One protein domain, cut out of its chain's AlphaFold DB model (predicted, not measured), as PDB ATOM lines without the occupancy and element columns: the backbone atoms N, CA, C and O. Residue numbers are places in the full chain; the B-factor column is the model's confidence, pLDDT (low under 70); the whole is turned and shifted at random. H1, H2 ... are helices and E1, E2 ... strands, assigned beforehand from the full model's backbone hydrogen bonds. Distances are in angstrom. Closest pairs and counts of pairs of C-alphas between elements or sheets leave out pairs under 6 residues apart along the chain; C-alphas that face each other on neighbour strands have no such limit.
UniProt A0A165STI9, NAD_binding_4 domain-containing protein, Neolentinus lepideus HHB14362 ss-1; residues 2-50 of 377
ATOM      1  N   HIS A   2      92.754 133.357  82.660       74.75
ATOM      2  CA  HIS A   2      93.873 132.696  81.971       74.75
ATOM      3  C   HIS A   2      94.634 133.552  80.955       74.75
ATOM      4  O   HIS A   2      95.719 133.159  80.548       74.75
ATOM      5  N   ALA A   3      94.107 134.715  80.555       77.94
ATOM      6  CA  ALA A   3      94.817 135.614  79.649       77.94
ATOM      7  C   ALA A   3      96.134 136.089  80.308       77.94
ATOM      8  O   ALA A   3      96.077 136.804  81.319       77.94
ATOM      9  N   PRO A   4      97.314 135.707  79.774       72.75
ATOM     10  CA  PRO A   4      98.598 135.994  80.416       72.75
ATOM     11  C   PRO A   4      98.882 137.498  80.458       72.75
ATOM     12  O   PRO A   4      99.422 137.994  81.440       72.75
ATOM     13  N   ASN A   5      98.400 138.233  79.453       85.31
ATOM     14  CA  ASN A   5      98.620 139.672  79.289       85.31
ATOM     15  C   ASN A   5      97.658 140.550  80.112       85.31
ATOM     16  O   ASN A   5      97.656 141.771  79.966       85.31
ATOM     17  N   VAL A   6      96.809 139.950  80.953       90.75
ATOM     18  CA  VAL A   6      95.889 140.680  81.832       90.75
ATOM     19  C   VAL A   6      96.399 140.603  83.266       90.75
ATOM     20  O   VAL A   6      96.415 139.525  83.864       90.75
ATOM     21  N   ASN A   7      96.780 141.756  83.822       92.81
ATOM     22  CA  ASN A   7      97.333 141.861  85.176       92.81
ATOM     23  C   ASN A   7      96.241 141.958  86.251       92.81
ATOM     24  O   ASN A   7      96.355 141.336  87.301       92.81
ATOM     25  N   LYS A   8      95.179 142.729  85.991       94.31
ATOM     26  CA  LYS A   8      94.064 142.959  86.919       94.31
ATOM     27  C   LYS A   8      92.760 143.137  86.139       94.31
ATOM     28  O   LYS A   8      92.768 143.674  85.033       94.31
ATOM     29  N   ILE A   9      91.655 142.682  86.717       94.38
ATOM     30  CA  ILE A   9      90.292 142.755  86.199       94.38
ATOM     31  C   ILE A   9      89.425 143.378  87.286       94.38
ATOM     32  O   ILE A   9      89.219 142.779  88.339       94.38
ATOM     33  N   TYR A  10      88.889 144.557  86.997       93.44
ATOM     34  CA  TYR A  10      87.873 145.202  87.818       93.44
ATOM     35  C   TYR A  10      86.502 144.871  87.228       93.44
ATOM     36  O   TYR A  10      86.159 145.354  86.148       93.44
ATOM     37  N   ALA A  11      85.729 144.025  87.905       92.94
ATOM     38  CA  ALA A  11      84.377 143.678  87.484       92.94
ATOM     39  C   ALA A  11      83.370 144.559  88.227       92.94
ATOM     40  O   ALA A  11      83.166 144.411  89.433       92.94
ATOM     41  N   LEU A  12      82.753 145.488  87.496       89.69
ATOM     42  CA  LEU A  12      81.746 146.392  88.041       89.69
ATOM     43  C   LEU A  12      80.377 145.706  88.049       89.69
ATOM     44  O   LEU A  12      79.861 145.312  87.003       89.69
ATOM     45  N   LEU A  13      79.785 145.579  89.231       88.38
ATOM     46  CA  LEU A  13      78.500 144.932  89.465       88.38
ATOM     47  C   LEU A  13      77.522 145.948  90.059       88.38
ATOM     48  O   LEU A  13      77.866 146.696  90.968       88.38
ATOM     49  N   ARG A  14      76.276 145.970  89.573       83.94
ATOM     50  CA  ARG A  14      75.224 146.817  90.170       83.94
ATOM     51  C   ARG A  14      75.007 146.433  91.629       83.94
ATOM     52  O   ARG A  14      75.135 145.249  91.952       83.94
ATOM     53  N   LYS A  15      74.638 147.392  92.480       80.19
ATOM     54  CA  LYS A  15      74.203 147.100  93.854       80.19
ATOM     55  C   LYS A  15      73.033 146.114  93.842       80.19
ATOM     56  O   LYS A  15      72.226 146.119  92.914       80.19
ATOM     57  N   SER A  16      72.994 145.230  94.831       79.44
ATOM     58  CA  SER A  16      71.907 144.262  94.972       79.44
ATOM     59  C   SER A  16      70.740 144.873  95.739       79.44
ATOM     60  O   SER A  16      70.919 145.251  96.894       79.44
ATOM     61  N   ASP A  17      69.537 144.863  95.162       75.88
ATOM     62  CA  ASP A  17      68.314 145.284  95.870       75.88
ATOM     63  C   ASP A  17      68.015 144.376  97.079       75.88
ATOM     64  O   ASP A  17      67.446 144.801  98.077       75.88
ATOM     65  N   SER A  18      68.456 143.118  97.008       79.50
ATOM     66  CA  SER A  18      68.331 142.109  98.069       79.50
ATOM     67  C   SER A  18      69.491 142.094  99.076       79.50
ATOM     68  O   SER A  18      69.596 141.160  99.865       79.50
ATOM     69  N   GLY A  19      70.418 143.060  99.013       81.69
ATOM     70  CA  GLY A  19      71.563 143.157  99.934       81.69
ATOM     71  C   GLY A  19      72.640 142.070  99.784       81.69
ATOM     72  O   GLY A  19      73.596 142.040 100.554       81.69
ATOM     73  N   ARG A  20      72.516 141.171  98.799       88.12
ATOM     74  CA  ARG A  20      73.498 140.106  98.540       88.12
ATOM     75  C   ARG A  20      74.827 140.659  98.031       88.12
ATOM     76  O   ARG A  20      74.853 141.504  97.131       88.12
ATOM     77  N   SER A  21      75.927 140.103  98.538       90.12
ATOM     78  CA  SER A  21      77.274 140.532  98.161       90.12
ATOM     79  C   SER A  21      77.562 140.296  96.664       90.12
ATOM     80  O   SER A  21      76.981 139.395  96.043       90.12
ATOM     81  N   PRO A  22      78.480 141.067  96.052       90.00
ATOM     82  CA  PRO A  22      78.947 140.821  94.686       90.00
ATOM     83  C   PRO A  22      79.493 139.410  94.480       90.00
ATOM     84  O   PRO A  22      79.215 138.787  93.457       90.00
ATOM     85  N   LEU A  23      80.239 138.897  95.464       92.19
ATOM     86  CA  LEU A  23      80.858 137.578  95.403       92.19
ATOM     87  C   LEU A  23      79.806 136.470  95.348       92.19
ATOM     88  O   LEU A  23      79.905 135.585  94.501       92.19
ATOM     89  N   ASP A  24      78.774 136.541  96.191       92.50
ATOM     90  CA  ASP A  24      77.720 135.522  96.226       92.50
ATOM     91  C   ASP A  24      76.907 135.507  94.932       92.50
ATOM     92  O   ASP A  24      76.606 134.440  94.397       92.50
ATOM     93  N   ARG A  25      76.586 136.691  94.394       92.62
ATOM     94  CA  ARG A  25      75.875 136.818  93.113       92.62
ATOM     95  C   ARG A  25      76.712 136.292  91.950       92.62
ATOM     96  O   ARG A  25      76.182 135.620  91.069       92.62
ATOM     97  N   GLN A  26      78.017 136.565  91.950       93.69
ATOM     98  CA  GLN A  26      78.906 136.080  90.900       93.69
ATOM     99  C   GLN A  26      79.136 134.564  90.996       93.69
ATOM    100  O   GLN A  26      79.168 133.891  89.966       93.69
ATOM    101  N   ARG A  27      79.232 134.011  92.214       95.00
ATOM    102  CA  ARG A  27      79.337 132.564  92.464       95.00
ATOM    103  C   ARG A  27      78.111 131.814  91.961       95.00
ATOM    104  O   ARG A  27      78.264 130.810  91.271       95.00
ATOM    105  N   GLU A  28      76.916 132.329  92.234       93.00
ATOM    106  CA  GLU A  28      75.677 131.781  91.676       93.00
ATOM    107  C   GLU A  28      75.674 131.863  90.146       93.00
ATOM    108  O   GLU A  28      75.458 130.858  89.475       93.00
ATOM    109  N   ALA A  29      76.003 133.030  89.578       92.44
ATOM    110  CA  ALA A  29      76.031 133.216  88.131       92.44
ATOM    111  C   ALA A  29      77.014 132.272  87.412       92.44
ATOM    112  O   ALA A  29      76.729 131.859  86.281       92.44
ATOM    113  N   PHE A  30      78.150 131.953  88.044       93.94
ATOM    114  CA  PHE A  30      79.128 130.974  87.563       93.94
ATOM    115  C   PHE A  30      78.578 129.552  87.666       93.94
ATOM    116  O   PHE A  30      78.581 128.839  86.662       93.94
ATOM    117  N   GLY A  31      78.002 129.183  88.816       92.31
ATOM    118  CA  GLY A  31      77.370 127.879  89.028       92.31
ATOM    119  C   GLY A  31      76.272 127.573  88.007       92.31
ATOM    120  O   GLY A  31      76.331 126.546  87.336       92.31
ATOM    121  N   THR A  32      75.334 128.502  87.783       89.75
ATOM    122  CA  THR A  32      74.242 128.331  86.800       89.75
ATOM    123  C   THR A  32      74.754 128.071  85.378       89.75
ATOM    124  O   THR A  32      74.080 127.419  84.583       89.75
ATOM    125  N   ARG A  33      75.947 128.572  85.036       91.56
ATOM    126  CA  ARG A  33      76.546 128.467  83.692       91.56
ATOM    127  C   ARG A  33      77.684 127.448  83.614       91.56
ATOM    128  O   ARG A  33      78.362 127.387  82.593       91.56
ATOM    129  N   SER A  34      77.904 126.677  84.683       91.31
ATOM    130  CA  SER A  34      79.023 125.730  84.814       91.31
ATOM    131  C   SER A  34      80.396 126.353  84.535       91.31
ATOM    132  O   SER A  34      81.295 125.702  84.012       91.31
ATOM    133  N   VAL A  35      80.558 127.631  84.883       91.94
ATOM    134  CA  VAL A  35      81.865 128.289  84.919       91.94
ATOM    135  C   VAL A  35      82.504 127.959  86.261       91.94
ATOM    136  O   VAL A  35      81.849 128.073  87.295       91.94
ATOM    137  N   ASP A  36      83.778 127.566  86.252       91.56
ATOM    138  CA  ASP A  36      84.486 127.163  87.465       91.56
ATOM    139  C   ASP A  36      84.507 128.304  88.512       91.56
ATOM    140  O   ASP A  36      85.110 129.360  88.268       91.56
ATOM    141  N   PRO A  37      83.870 128.130  89.688       91.31
ATOM    142  CA  PRO A  37      83.846 129.146  90.734       91.31
ATOM    143  C   PRO A  37      85.228 129.431  91.331       91.31
ATOM    144  O   PRO A  37      85.402 130.499  91.919       91.31
ATOM    145  N   VAL A  38      86.224 128.551  91.153       91.25
ATOM    146  CA  VAL A  38      87.612 128.782  91.596       91.25
ATOM    147  C   VAL A  38      88.185 130.061  90.982       91.25
ATOM    148  O   VAL A  38      88.965 130.764  91.626       91.25
ATOM    149  N   MET A  39      87.729 130.440  89.784       89.81
ATOM    150  CA  MET A  39      88.129 131.681  89.114       89.81
ATOM    151  C   MET A  39      87.826 132.944  89.932       89.81
ATOM    152  O   MET A  39      88.482 133.966  89.728       89.81
ATOM    153  N   LEU A  40      86.859 132.891  90.854       92.88
ATOM    154  CA  LEU A  40      86.504 134.016  91.723       92.88
ATOM    155  C   LEU A  40      87.550 134.296  92.804       92.88
ATOM    156  O   LEU A  40      87.573 135.398  93.341       92.88
ATOM    157  N   ASN A  41      88.421 133.327  93.091       92.38
ATOM    158  CA  ASN A  41      89.449 133.438  94.124       92.38
ATOM    159  C   ASN A  41      90.777 133.995  93.600       92.38
ATOM    160  O   ASN A  41      91.728 134.108  94.362       92.38
ATOM    161  N   SER A  42      90.896 134.292  92.304       93.19
ATOM    162  CA  SER A  42      92.182 134.733  91.765       93.19
ATOM    163  C   SER A  42      92.476 136.191  92.110       93.19
ATOM    164  O   SER A  42      91.668 137.072  91.824       93.19
ATOM    165  N   ASP A  43      93.723 136.459  92.489       92.44
ATOM    166  CA  ASP A  43      94.257 137.791  92.809       92.44
ATOM    167  C   ASP A  43      94.089 138.827  91.684       92.44
ATOM    168  O   ASP A  43      93.993 140.038  91.923       92.44
ATOM    169  N   LYS A  44      94.006 138.362  90.429       93.56
ATOM    170  CA  LYS A  44      93.718 139.219  89.272       93.56
ATOM    171  C   LYS A  44      92.313 139.827  89.299       93.56
ATOM    172  O   LYS A  44      92.113 140.826  88.624       93.56
ATOM    173  N   LEU A  45      91.340 139.262  90.013       94.31
ATOM    174  CA  LEU A  45      89.950 139.723  90.000       94.31
ATOM    175  C   LEU A  45      89.654 140.620  91.200       94.31
ATOM    176  O   LEU A  45      90.039 140.332  92.327       94.31
ATOM    177  N   GLU A  46      88.934 141.704  90.953       92.62
ATOM    178  CA  GLU A  46      88.357 142.547  91.989       92.62
ATOM    179  C   GLU A  46      86.912 142.870  91.619       92.62
ATOM    180  O   GLU A  46      86.635 143.436  90.558       92.62
ATOM    181  N   LEU A  47      85.984 142.454  92.481       92.00
ATOM    182  CA  LEU A  47      84.557 142.702  92.317       92.00
ATOM    183  C   LEU A  47      84.207 144.016  93.010       92.00
ATOM    184  O   LEU A  47      84.437 144.162  94.209       92.00
ATOM    185  N   LEU A  48      83.637 144.961  92.266       88.19
ATOM    186  CA  LEU A  48      83.293 146.286  92.773       88.19
ATOM    187  C   LEU A  48      81.812 146.562  92.571       88.19
ATOM    188  O   LEU A  48      81.291 146.380  91.472       88.19
ATOM    189  N   GLU A  49      81.143 147.066  93.605       86.31
ATOM    190  CA  GLU A  49      79.790 147.589  93.439       86.31
ATOM    191  C   GLU A  49      79.819 148.992  92.843       86.31
ATOM    192  O   GLU A  49      80.478 149.895  93.355       86.31
ATOM    193  N   SER A  50      79.093 149.182  91.747       77.38
ATOM    194  CA  SER A  50      78.945 150.479  91.097       77.38
ATOM    195  C   SER A  50      77.650 150.522  90.298       77.38
ATOM    196  O   SER A  50      77.229 149.530  89.697       77.38
TER     197      SER A  50
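AT A GLANCE: This is residues 2 to 50 of the 377 residues of the protein "NAD_binding_4 domain-containing protein" of Neolentinus lepideus HHB14362 ss-1 (UniProt A0A165STI9). A narrow ribbon of two parallel strands, E1 and E2, makes one side of a flat frame, and H1 rises away from it with its residues 22 to 26 nearest the strands, while H2 packs on H1. The long axis runs from the stretch before E1, at Asn 5, to the loop between E1 and H1, at Ser 18. The printed part has 49 residues with two named helices and two named strands, in the order E1, H1, H2, E2, and the class is mixed, helices and strands. It is only just compact, close to loose, with a radius of gyration of the C-alphas of 11.5 A and spans of 35 by 24 by 13 A.

IN THESE COORDINATES: E1 is residues 9 to 13, 12.4 A long, and begins at C-alpha 9 (90.292, 142.755, 86.199). E2 is residues 45 to 49, 13.3 A long, and ends at C-alpha 49 (79.790, 147.589, 93.439). H1 is residues 22 to 32, 15.5 A long, from C-alpha 22 (78.947, 140.821, 94.686). H2 is residues 37 to 41, 7.8 A long.

HOW THE PARTS SIT: E1 and E2 are parallel neighbours at 26 degrees; N 11 and O 46 are 2.9 A apart and N 48 and O 11 are 2.9 A apart, both within hydrogen-bond range. With H1 and H2 between them they form a strand-helix-strand unit, two parallel strands joined through helices, with a right-handed crossover. The closest C-alphas of H1 and E2, Pro 22 and Leu 47, are 6.4 A apart. H1 and H2 touch, closest at the C-alphas of Arg 27 and Pro 37, 5.9 A. E1 and H2 are apart. Every O i to N i+4 pair of H1 is within hydrogen-bond range; in H2 0 of 1 is, beside 2 of 2 O i to N i+3 pairs.

THE WHOLE: The C-alphas farthest apart, Asn 5 and Ser 18, are 35.7 A apart. The printed part has no cut. The links H1 to H2 and H2 to E2 are tight, E1 to H1 is short, and no link is long. The mean pLDDT of the printed part is 88.9, and no printed residue is under 70.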